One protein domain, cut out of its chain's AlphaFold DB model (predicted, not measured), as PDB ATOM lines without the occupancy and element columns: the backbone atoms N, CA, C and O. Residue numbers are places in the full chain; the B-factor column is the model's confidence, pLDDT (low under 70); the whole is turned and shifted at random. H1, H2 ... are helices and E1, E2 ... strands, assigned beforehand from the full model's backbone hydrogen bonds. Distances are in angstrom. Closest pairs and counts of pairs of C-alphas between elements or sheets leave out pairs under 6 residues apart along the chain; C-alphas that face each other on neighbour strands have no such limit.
ATOM      1  N   GLU A  11     153.649 228.379 151.548       84.38
ATOM      2  CA  GLU A  11     154.179 229.028 150.358       84.38
ATOM      3  C   GLU A  11     153.123 228.944 149.252       84.38
ATOM      4  O   GLU A  11     152.383 227.960 149.160       84.38
ATOM      5  N   ILE A  12     153.020 230.001 148.440       87.62
ATOM      6  CA  ILE A  12     152.152 229.996 147.262       87.62
ATOM      7  C   ILE A  12     152.921 229.316 146.131       87.62
ATOM      8  O   ILE A  12     153.908 229.862 145.629       87.62
ATOM      9  N   CYS A  13     152.450 228.142 145.738       89.75
ATOM     10  CA  CYS A  13     153.006 227.336 144.666       89.75
ATOM     11  C   CYS A  13     152.227 227.591 143.378       89.75
ATOM     12  O   CYS A  13     151.005 227.763 143.402       89.75
ATOM     13  N   HIS A  14     152.931 227.589 142.253       92.19
ATOM     14  CA  HIS A  14     152.282 227.628 140.949       92.19
ATOM     15  C   HIS A  14     152.001 226.196 140.491       92.19
ATOM     16  O   HIS A  14     152.868 225.332 140.603       92.19
ATOM     17  N   ILE A  15     150.806 225.948 139.958       94.00
ATOM     18  CA  ILE A  15     150.468 224.667 139.329       94.00
ATOM     19  C   ILE A  15     151.263 224.527 138.025       94.00
ATOM     20  O   ILE A  15     151.965 223.537 137.840       94.00
ATOM     21  N   HIS A  16     151.227 225.552 137.171       92.81
ATOM     22  CA  HIS A  16     152.137 225.718 136.038       92.81
ATOM     23  C   HIS A  16     153.219 226.742 136.363       92.81
ATOM     24  O   HIS A  16     152.901 227.893 136.686       92.81
ATOM     25  N   ALA A  17     154.489 226.346 136.250       88.94
ATOM     26  CA  ALA A  17     155.608 227.231 136.535       88.94
ATOM     27  C   ALA A  17     155.645 228.474 135.634       88.94
ATOM     28  O   ALA A  17     155.234 228.466 134.476       88.94
ATOM     29  N   ARG A  18     156.219 229.554 136.177       86.94
ATOM     30  CA  ARG A  18     156.424 230.822 135.462       86.94
ATOM     31  C   ARG A  18     157.515 230.744 134.391       86.94
ATOM     32  O   ARG A  18     157.434 231.437 133.382       86.94
ATOM     33  N   ASN A  19     158.560 229.960 134.643       85.00
ATOM     34  CA  ASN A  19     159.752 229.897 133.802       85.00
ATOM     35  C   ASN A  19     159.754 228.608 132.980       85.00
ATOM     36  O   ASN A  19     159.283 227.584 133.464       85.00
ATOM     37  N   LYS A  20     160.376 228.646 131.794       85.19
ATOM     38  CA  LYS A  20     160.487 227.490 130.886       85.19
ATOM     39  C   LYS A  20     161.162 226.261 131.507       85.19
ATOM     40  O   LYS A  20     160.869 225.149 131.104       85.19
ATOM     41  N   GLU A  21     162.055 226.476 132.470       86.12
ATOM     42  CA  GLU A  21     162.788 225.420 133.186       86.12
ATOM     43  C   GLU A  21     162.072 224.943 134.461       86.12
ATOM     44  O   GLU A  21     162.606 224.115 135.192       86.12
ATOM     45  N   GLY A  22     160.908 225.511 134.786       84.94
ATOM     46  CA  GLY A  22     160.158 225.147 135.985       84.94
ATOM     47  C   GLY A  22     159.167 224.009 135.739       84.94
ATOM     48  O   GLY A  22     158.719 223.798 134.612       84.94
ATOM     49  N   ALA A  23     158.789 223.329 136.823       86.25
ATOM     50  CA  ALA A  23     157.905 222.172 136.773       86.25
ATOM     51  C   ALA A  23     156.572 222.474 136.064       86.25
ATOM     52  O   ALA A  23     155.924 223.501 136.322       86.25
ATOM     53  N   ARG A  24     156.149 221.564 135.178       92.62
ATOM     54  CA  ARG A  24     154.883 221.659 134.419       92.62
ATOM     55  C   ARG A  24     154.715 222.967 133.624       92.62
ATOM     56  O   ARG A  24     153.585 223.451 133.475       92.62
ATOM     57  N   PHE A  25     155.802 223.583 133.149       91.50
ATOM     58  CA  PHE A  25     155.722 224.801 132.334       91.50
ATOM     59  C   PHE A  25     154.793 224.608 131.124       91.50
ATOM     60  O   PHE A  25     154.860 223.600 130.422       91.50
ATOM     61  N   ASN A  26     153.936 225.598 130.865       90.62
ATOM     62  CA  ASN A  26     153.014 225.591 129.735       90.62
ATOM     63  C   ASN A  26     153.149 226.896 128.938       90.62
ATOM     64  O   ASN A  26     152.754 227.961 129.408       90.62
ATOM     65  N   GLU A  27     153.686 226.797 127.720       90.81
ATOM     66  CA  GLU A  27     153.928 227.942 126.831       90.81
ATOM     67  C   GLU A  27     152.637 228.615 126.338       90.81
ATOM     68  O   GLU A  27     152.669 229.768 125.916       90.81
ATOM     69  N   ALA A  28     151.494 227.928 126.422       91.12
ATOM     70  CA  ALA A  28     150.206 228.484 126.023       91.12
ATOM     71  C   ALA A  28     149.617 229.467 127.052       91.12
ATOM     72  O   ALA A  28     148.662 230.168 126.727       91.12
ATOM     73  N   LEU A  29     150.154 229.521 128.279       88.62
ATOM     74  CA  LEU A  29     149.643 230.399 129.333       88.62
ATOM     75  C   LEU A  29     150.263 231.796 129.258       88.62
ATOM     76  O   LEU A  29     151.481 231.965 129.194       88.62
ATOM     77  N   SER A  30     149.416 232.817 129.349       89.38
ATOM     78  CA  SER A  30     149.851 234.204 129.508       89.38
ATOM     79  C   SER A  30     150.369 234.486 130.924       89.38
ATOM     80  O   SER A  30     150.015 233.810 131.889       89.38
ATOM     81  N   GLU A  31     151.150 235.560 131.098       84.56
ATOM     82  CA  GLU A  31     151.636 235.984 132.424       84.56
ATOM     83  C   GLU A  31     150.485 236.244 133.417       84.56
ATOM     84  O   GLU A  31     150.604 235.962 134.611       84.56
ATOM     85  N   LYS A  32     149.337 236.722 132.919       85.31
ATOM     86  CA  LYS A  32     148.135 236.925 133.734       85.31
ATOM     87  C   LYS A  32     147.551 235.600 134.224       85.31
ATOM     88  O   LYS A  32     147.123 235.530 135.370       85.31
ATOM     89  N   GLU A  33     147.535 234.574 133.380       87.44
ATOM     90  CA  GLU A  33     147.024 233.240 133.725       87.44
ATOM     91  C   GLU A  33     147.984 232.486 134.648       87.44
ATOM     92  O   GLU A  33     147.540 231.833 135.587       87.44
ATOM     93  N   ILE A  34     149.297 232.657 134.463       87.69
ATOM     94  CA  ILE A  34     150.315 232.104 135.367       87.69
ATOM     95  C   ILE A  34     150.115 232.637 136.792       87.69
ATOM     96  O   ILE A  34     150.231 231.886 137.757       87.69
ATOM     97  N   HIS A  35     149.783 233.919 136.941       86.56
ATOM     98  CA  HIS A  35     149.547 234.542 138.246       86.56
ATOM     99  C   HIS A  35     148.078 234.527 138.698       86.56
ATOM    100  O   HIS A  35     147.757 235.107 139.738       86.56
ATOM    101  N   ALA A  36     147.183 233.888 137.939       88.19
ATOM    102  CA  ALA A  36     145.773 233.803 138.290       88.19
ATOM    103  C   ALA A  36     145.562 232.871 139.486       88.19
ATOM    104  O   ALA A  36     146.259 231.873 139.640       88.19
ATOM    105  N   PHE A  37     144.551 233.172 140.304       87.75
ATOM    106  CA  PHE A  37     144.197 232.389 141.492       87.75
ATOM    107  C   PHE A  37     144.031 230.887 141.203       87.75
ATOM    108  O   PHE A  37     144.435 230.053 142.013       87.75
ATOM    109  N   ASP A  38     143.503 230.544 140.029       88.75
ATOM    110  CA  ASP A  38     143.284 229.159 139.601       88.75
ATOM    111  C   ASP A  38     144.588 228.387 139.367       88.75
ATOM    112  O   ASP A  38     144.616 227.169 139.519       88.75
ATOM    113  N   ASN A  39     145.680 229.086 139.039       93.12
ATOM    114  CA  ASN A  39     147.009 228.502 138.871       93.12
ATOM    115  C   ASN A  39     147.826 228.498 140.177       93.12
ATOM    116  O   ASN A  39     148.993 228.113 140.167       93.12
ATOM    117  N   LEU A  40     147.246 228.933 141.301       92.38
ATOM    118  CA  LEU A  40     147.929 229.010 142.590       92.38
ATOM    119  C   LEU A  40     147.342 228.004 143.581       92.38
ATOM    120  O   LEU A  40     146.130 227.938 143.805       92.38
ATOM    121  N   ILE A  41     148.228 227.259 144.233       91.12
ATOM    122  CA  ILE A  41     147.900 226.345 145.326       91.12
ATOM    123  C   ILE A  41     148.801 226.640 146.521       91.12
ATOM    124  O   ILE A  41     149.983 226.944 146.374       91.12
ATOM    125  N   LEU A  42     148.239 226.596 147.724       88.88
ATOM    126  CA  LEU A  42     148.976 226.882 148.948       88.88
ATOM    127  C   LEU A  42     149.481 225.564 149.547       88.88
ATOM    128  O   LEU A  42     148.683 224.666 149.812       88.88
ATOM    129  N   MET A  43     150.789 225.445 149.784       88.81
ATOM    130  CA  MET A  43     151.410 224.248 150.374       88.81
ATOM    131  C   MET A  43     152.453 224.619 151.423       88.81
ATOM    132  O   MET A  43     152.919 225.747 151.459       88.81
ATOM    133  N   CYS A  44     152.857 223.691 152.295       89.31
ATOM    134  CA  CYS A  44     154.040 223.928 153.128       89.31
ATOM    135  C   CYS A  44     155.330 223.708 152.327       89.31
ATOM    136  O   CYS A  44     155.332 222.911 151.391       89.31
ATOM    137  N   GLY A  45     156.442 224.334 152.730       86.44
ATOM    138  CA  GLY A  45     157.703 224.267 151.971       86.44
ATOM    139  C   GLY A  45     158.209 222.843 151.677       86.44
ATOM    140  O   GLY A  45     158.795 222.589 150.629       86.44
ATOM    141  N   ARG A  46     157.917 221.865 152.550       90.38
ATOM    142  CA  ARG A  46     158.219 220.447 152.277       90.38
ATOM    143  C   ARG A  46     157.441 219.920 151.070       90.38
ATOM    144  O   ARG A  46     158.038 219.283 150.214       90.38
ATOM    145  N   HIS A  47     156.127 220.129 151.039       90.44
ATOM    146  CA  HIS A  47     155.290 219.613 149.956       90.44
ATOM    147  C   HIS A  47     155.466 220.420 148.674       90.44
ATOM    148  O   HIS A  47     155.419 219.818 147.615       90.44
ATOM    149  N   HIS A  48     155.776 221.719 148.765       91.38
ATOM    150  CA  HIS A  48     156.192 222.516 147.610       91.38
ATOM    151  C   HIS A  48     157.386 221.875 146.892       91.38
ATOM    152  O   HIS A  48     157.331 221.652 145.690       91.38
ATOM    153  N   LYS A  49     158.425 221.482 147.641       90.50
ATOM    154  CA  LYS A  49     159.575 220.787 147.059       90.50
ATOM    155  C   LYS A  49     159.197 219.439 146.430       90.50
ATOM    156  O   LYS A  49     159.640 219.145 145.332       90.50
ATOM    157  N   ILE A  50     158.382 218.635 147.117       92.06
ATOM    158  CA  ILE A  50     157.973 217.309 146.621       92.06
ATOM    159  C   ILE A  50     157.236 217.428 145.284       92.06
ATOM    160  O   ILE A  50     157.560 216.703 144.352       92.06
ATOM    161  N   ILE A  51     156.271 218.347 145.172       92.38
ATOM    162  CA  ILE A  51     155.491 218.472 143.934       92.38
ATOM    163  C   ILE A  51     156.331 218.985 142.763       92.38
ATOM    164  O   ILE A  51     156.013 218.667 141.623       92.38
ATOM    165  N   ASP A  52     157.372 219.773 143.022       89.19
ATOM    166  CA  ASP A  52     158.274 220.262 141.978       89.19
ATOM    167  C   ASP A  52     159.285 219.192 141.548       89.19
ATOM    168  O   ASP A  52     159.576 219.093 140.359       89.19
ATOM    169  N   ASP A  53     159.769 218.363 142.479       92.00
ATOM    170  CA  ASP A  53     160.711 217.270 142.193       92.00
ATOM    171  C   ASP A  53     160.021 216.063 141.503       92.00
ATOM    172  O   ASP A  53     160.667 215.324 140.762       92.00
ATOM    173  N   GLU A  54     158.719 215.849 141.736       92.19
ATOM    174  CA  GLU A  54     157.949 214.685 141.259       92.19
ATOM    175  C   GLU A  54     156.836 215.076 140.257       92.19
ATOM    176  O   GLU A  54     155.676 214.675 140.394       92.19
ATOM    177  N   GLU A  55     157.160 215.874 139.233       89.88
ATOM    178  CA  GLU A  55     156.167 216.426 138.289       89.88
ATOM    179  C   GLU A  55     155.405 215.385 137.444       89.88
ATOM    180  O   GLU A  55     154.294 215.663 136.990       89.88
ATOM    181  N   GLU A  56     155.956 214.178 137.281       88.56
ATOM    182  CA  GLU A  56     155.281 213.054 136.611       88.56
ATOM    183  C   GLU A  56     154.110 212.497 137.435       88.56
ATOM    184  O   GLU A  56     153.119 212.025 136.879       88.56
ATOM    185  N   ILE A  57     154.214 212.558 138.767       90.81
ATOM    186  CA  ILE A  57     153.182 212.092 139.706       90.81
ATOM    187  C   ILE A  57     152.210 213.239 139.999       90.81
ATOM    188  O   ILE A  57     150.987 213.079 139.959       90.81
ATOM    189  N   TYR A  58     152.758 214.422 140.270       92.81
ATOM    190  CA  TYR A  58     152.002 215.634 140.557       92.81
ATOM    191  C   TYR A  58     151.834 216.462 139.291       92.81
ATOM    192  O   TYR A  58     152.413 217.542 139.164       92.81
ATOM    193  N   THR A  59     151.024 215.952 138.362       94.56
ATOM    194  CA  THR A  59     150.646 216.677 137.144       94.56
ATOM    195  C   THR A  59     149.790 217.905 137.469       94.56
ATOM    196  O   THR A  59     149.273 218.070 138.581       94.56
ATOM    197  N   ALA A  60     149.612 218.795 136.488       93.50
ATOM    198  CA  ALA A  60     148.791 219.989 136.667       93.50
ATOM    199  C   ALA A  60     147.336 219.641 137.026       93.50
ATOM    200  O   ALA A  60     146.711 220.320 137.838       93.50
ATOM    201  N   GLU A  61     146.805 218.566 136.450       93.56
ATOM    202  CA  GLU A  61     145.469 218.034 136.714       93.56
ATOM    203  C   GLU A  61     145.360 217.550 138.162       93.56
ATOM    204  O   GLU A  61     144.485 218.016 138.893       93.56
ATOM    205  N   THR A  62     146.311 216.727 138.617       93.62
ATOM    206  CA  THR A  62     146.365 216.238 140.002       93.62
ATOM    207  C   THR A  62     146.437 217.392 141.005       93.62
ATOM    208  O   THR A  62     145.744 217.390 142.022       93.62
ATOM    209  N   LEU A  63     147.241 218.427 140.731       95.12
ATOM    210  CA  LEU A  63     147.335 219.600 141.604       95.12
ATOM    211  C   LEU A  63     146.041 220.427 141.631       95.12
ATOM    212  O   LEU A  63     145.683 220.953 142.687       95.12
ATOM    213  N   ARG A  64     145.309 220.522 140.512       94.31
ATOM    214  CA  ARG A  64     143.981 221.162 140.482       94.31
ATOM    215  C   ARG A  64     142.963 220.380 141.307       94.31
ATOM    216  O   ARG A  64     142.211 220.994 142.058       94.31
ATOM    217  N   GLU A  65     142.968 219.054 141.224       92.88
ATOM    218  CA  GLU A  65     142.105 218.208 142.058       92.88
ATOM    219  C   GLU A  65     142.434 218.378 143.547       92.88
ATOM    220  O   GLU A  65     141.537 218.590 144.367       92.88
ATOM    221  N   LEU A  66     143.723 218.386 143.904       91.06
ATOM    222  CA  LEU A  66     144.164 218.645 145.276       91.06
ATOM    223  C   LEU A  66     143.732 220.031 145.771       91.06
ATOM    224  O   LEU A  66     143.280 220.149 146.913       91.06
ATOM    225  N   LYS A  67     143.821 221.069 144.925       92.19
ATOM    226  CA  LYS A  67     143.309 222.418 145.224       92.19
ATOM    227  C   LYS A  67     141.813 222.370 145.527       92.19
ATOM    228  O   LYS A  67     141.404 222.843 146.583       92.19
ATOM    229  N   GLN A  68     141.018 221.751 144.655       90.12
ATOM    230  CA  GLN A  68     139.565 221.651 144.822       90.12
ATOM    231  C   GLN A  68     139.182 220.907 146.105       90.12
ATOM    232  O   GLN A  68     138.371 221.401 146.886       90.12
ATOM    233  N   ILE A  69     139.797 219.749 146.364       88.25
ATOM    234  CA  ILE A  69     139.561 218.979 147.592       88.25
ATOM    235  C   ILE A  69     139.909 219.826 148.817       88.25
ATOM    236  O   ILE A  69     139.150 219.841 149.789       88.25
ATOM    237  N   HIS A  70     141.032 220.547 148.780       86.00
ATOM    238  CA  HIS A  70     141.449 221.402 149.882       86.00
ATOM    239  C   HIS A  70     140.471 222.553 150.117       86.00
ATOM    240  O   HIS A  70     140.085 222.790 151.255       86.00
ATOM    241  N   GLU A  71     140.031 223.236 149.065       85.44
ATOM    242  CA  GLU A  71     139.095 224.359 149.155       85.44
ATOM    243  C   GLU A  71     137.715 223.919 149.658       85.44
ATOM    244  O   GLU A  71     137.107 224.621 150.465       85.44
ATOM    245  N   ILE A  72     137.253 222.726 149.271       84.25
ATOM    246  CA  ILE A  72     136.006 222.137 149.778       84.25
ATOM    247  C   ILE A  72     136.155 221.719 151.246       84.25
ATOM    248  O   ILE A  72     135.289 222.006 152.069       84.25
ATOM    249  N   THR A  73     137.252 221.042 151.592       79.00
ATOM    250  CA  THR A  73     137.443 220.448 152.929       79.00
ATOM    251  C   THR A  73     137.826 221.491 153.979       79.00
ATOM    252  O   THR A  73     137.429 221.387 155.138       79.00
ATOM    253  N   ALA A  74     138.614 222.494 153.590       70.75
ATOM    254  CA  ALA A  74     139.047 223.594 154.449       70.75
ATOM    255  C   ALA A  74     138.135 224.828 154.346       70.75
ATOM    256  O   ALA A  74     138.347 225.796 155.079       70.75
ATOM    257  N   GLY A  75     137.132 224.794 153.461       63.91
ATOM    258  CA  GLY A  75     136.141 225.842 153.263       63.91
ATOM    259  C   GLY A  75     135.305 226.056 154.517       63.91
ATOM    260  O   GLY A  75     134.271 225.428 154.722       63.91
ATOM    261  N   ARG A  76     135.762 226.965 155.372       72.19
ATOM    262  CA  ARG A  76     134.969 227.540 156.456       72.19
ATOM    263  C   ARG A  76     134.602 228.977 156.083       72.19
ATOM    264  O   ARG A  76     135.369 229.611 155.358       72.19
ATOM    265  N   PRO A  77     133.473 229.506 156.583       69.19
ATOM    266  CA  PRO A  77     133.176 230.925 156.451       69.19
ATOM    267  C   PRO A  77     134.358 231.754 156.952       69.19
ATOM    268  O   PRO A  77     134.975 231.402 157.967       69.19
ATOM    269  N   GLU A  78     134.661 232.837 156.237       67.69
ATOM    270  CA  GLU A  78     135.675 233.795 156.662       67.69
ATOM    271  C   GLU A  78     135.340 234.286 158.076       67.69
ATOM    272  O   GLU A  78     134.202 234.628 158.403       67.69
ATOM    273  N   SER A  79     136.348 234.257 158.932       72.25
ATOM    274  CA  SER A  79     136.281 234.665 160.327       72.25
ATOM    275  C   SER A  79     137.097 235.924 160.558       72.25
ATOM    276  O   SER A  79     137.981 236.273 159.777       72.25
ATOM    277  N   ILE A  80     136.845 236.586 161.684       69.12
ATOM    278  CA  ILE A  80     137.535 237.823 162.064       69.12
ATOM    279  C   ILE A  80     139.058 237.595 162.159       69.12
ATOM    280  O   ILE A  80     139.847 238.495 161.866       69.12
ATOM    281  N   GLU A  81     139.494 236.380 162.505       68.94
ATOM    282  CA  GLU A  81     140.909 236.022 162.598       68.94
ATOM    283  C   GLU A  81     141.605 235.902 161.232       68.94
ATOM    284  O   GLU A  81     142.827 236.067 161.157       68.94
ATOM    285  N   ASP A  82     140.868 235.650 160.144       76.38
ATOM    286  CA  ASP A  82     141.459 235.454 158.812       76.38
ATOM    287  C   ASP A  82     142.093 236.744 158.283       76.38
ATOM    288  O   ASP A  82     143.167 236.696 157.682       76.38
ATOM    289  N   SER A  83     141.529 237.906 158.628       74.44
ATOM    290  CA  SER A  83     142.119 239.213 158.319       74.44
ATOM    291  C   SER A  83     143.513 239.384 158.945       74.44
ATOM    292  O   SER A  83     144.440 239.882 158.302       74.44
ATOM    293  N   PHE A  84     143.717 238.893 160.174       72.12
ATOM    294  CA  PHE A  84     145.027 238.922 160.828       72.12
ATOM    295  C   PHE A  84     146.037 238.019 160.110       72.12
ATOM    296  O   PHE A  84     147.170 238.437 159.856       72.12
ATOM    297  N   PHE A  85     145.644 236.792 159.757       71.81
ATOM    298  CA  PHE A  85     146.526 235.861 159.048       71.81
ATOM    299  C   PHE A  85     146.844 236.328 157.625       71.81
ATOM    300  O   PHE A  85     148.005 236.254 157.214       71.81
ATOM    301  N   ALA A  86     145.861 236.881 156.912       73.06
ATOM    302  CA  ALA A  86     146.055 237.521 155.618       73.06
ATOM    303  C   ALA A  86     147.065 238.672 155.724       73.06
ATOM    304  O   ALA A  86     148.012 238.740 154.942       73.06
ATOM    305  N   GLN A  87     146.954 239.514 156.756       68.88
ATOM    306  CA  GLN A  87     147.908 240.598 156.994       68.88
ATOM    307  C   GLN A  87     149.327 240.084 157.293       68.88
ATOM    308  O   GLN A  87     150.313 240.661 156.828       68.88
ATOM    309  N   VAL A  88     149.462 238.999 158.064       70.88
ATOM    310  CA  VAL A  88     150.761 238.358 158.332       70.88
ATOM    311  C   VAL A  88     151.382 237.829 157.035       70.88
ATOM    312  O   VAL A  88     152.567 238.068 156.800       70.88
ATOM    313  N   LEU A  89     150.594 237.177 156.175       68.88
ATOM    314  CA  LEU A  89     151.047 236.677 154.874       68.88
ATOM    315  C   LEU A  89     151.473 237.815 153.938       68.88
ATOM    316  O   LEU A  89     152.573 237.771 153.386       68.88
ATOM    317  N   LEU A  90     150.665 238.872 153.822       69.12
ATOM    318  CA  LEU A  90     150.971 240.044 152.992       69.12
ATOM    319  C   LEU A  90     152.250 240.764 153.442       69.12
ATOM    320  O   LEU A  90     153.029 241.217 152.606       69.12
ATOM    321  N   ASN A  91     152.509 240.827 154.751       64.00
ATOM    322  CA  ASN A  91     153.745 241.404 155.287       64.00
ATOM    323  C   ASN A  91     154.991 240.580 154.933       64.00
ATOM    324  O   ASN A  91     156.063 241.151 154.743       64.00
ATOM    325  N   VAL A  92     154.872 239.252 154.850       63.00
ATOM    326  CA  VAL A  92     155.971 238.384 154.397       63.00
ATOM    327  C   VAL A  92     156.175 238.509 152.885       63.00
ATOM    328  O   VAL A  92     157.313 238.489 152.425       63.00
ATOM    329  N   TYR A  93     155.096 238.711 152.124       59.97
ATOM    330  CA  TYR A  93     155.122 238.836 150.663       59.97
ATOM    331  C   TYR A  93     155.518 240.218 150.125       59.97
ATOM    332  O   TYR A  93     155.559 240.383 148.903       59.97
ATOM    333  N   GLN A  94     155.827 241.212 150.974       52.53
ATOM    334  CA  GLN A  94     156.327 242.508 150.500       52.53
ATOM    335  C   GLN A  94     157.625 242.316 149.701       52.53
ATOM    336  O   GLN A  94     158.720 242.169 150.245       52.53
TER     337      GLN A  94
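AT A GLANCE: This is residues 11 to 94 of the 235 residues of the protein "HNH endonuclease" of Gammaproteobacteria bacterium HGW-Gammaproteobacteria-15 (UniProt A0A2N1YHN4). A short two-stranded antiparallel ribbon, E1 and E2, forms the middle, with helix H2 packed near E1 and the longest helix, H3, packed beside E2. The loop of residues 15 to 30 and small H1 lie beyond one end of the ribbon; beyond the other, residues 72 to 88, most of them in H4, stick out as an arm. The printed part has 84 residues, with four named helices and two strands in the order E1 H1 E2 H2 H3 H4, mostly helix. It is only just compact, close to loose, with a radius of gyration of the C-alphas of 13.9 A and spans of 39 by 28 by 23 A.

HOW THE PARTS SIT: E1, residues 11 to 14, and E2, residues 40 to 44, are antiparallel neighbours at 140 degrees; N 11 and O 43 are 2.7 A apart and N 41 and O 13 are 2.9 A apart, within hydrogen-bond range. H1, residues 31 to 34, comes closest to E1 at the C-alphas of His 14 and Ile 34, 7.4 A. H2, residues 45 to 53, comes closest to E1 at the C-alphas of Glu 11 and Gly 45, 6.1 A. H3, residues 60 to 74, comes closest to E2 at the C-alphas of Ile 41 and Lys 67, 6.0 A. H4, residues 80 to 92, is apart from H3, E1 and E2, among others. Every O i to N i+4 pair is within hydrogen-bond range in H2 and H3, and 8 of 9 in H4; H1 is too short for such a pair, and its one O i to N i+3 pair is out of range.

IN THESE COORDINATES: E1 begins at C-alpha 11, (154.179, 229.028, 150.358). E2 is 13.2 A long, H2 12.4 A, H3 20.6 A and H4 20.0 A. H4 ends at C-alpha 92, (155.971, 238.384, 154.397).

THE WHOLE: The C-alphas of Glu 21 and Ile 80 are the two farthest apart, 40.3 A. The printed part has no cut, and the link from E1 to H1 is long. Twelve residues have pLDDT under 70, among them 89 to 94.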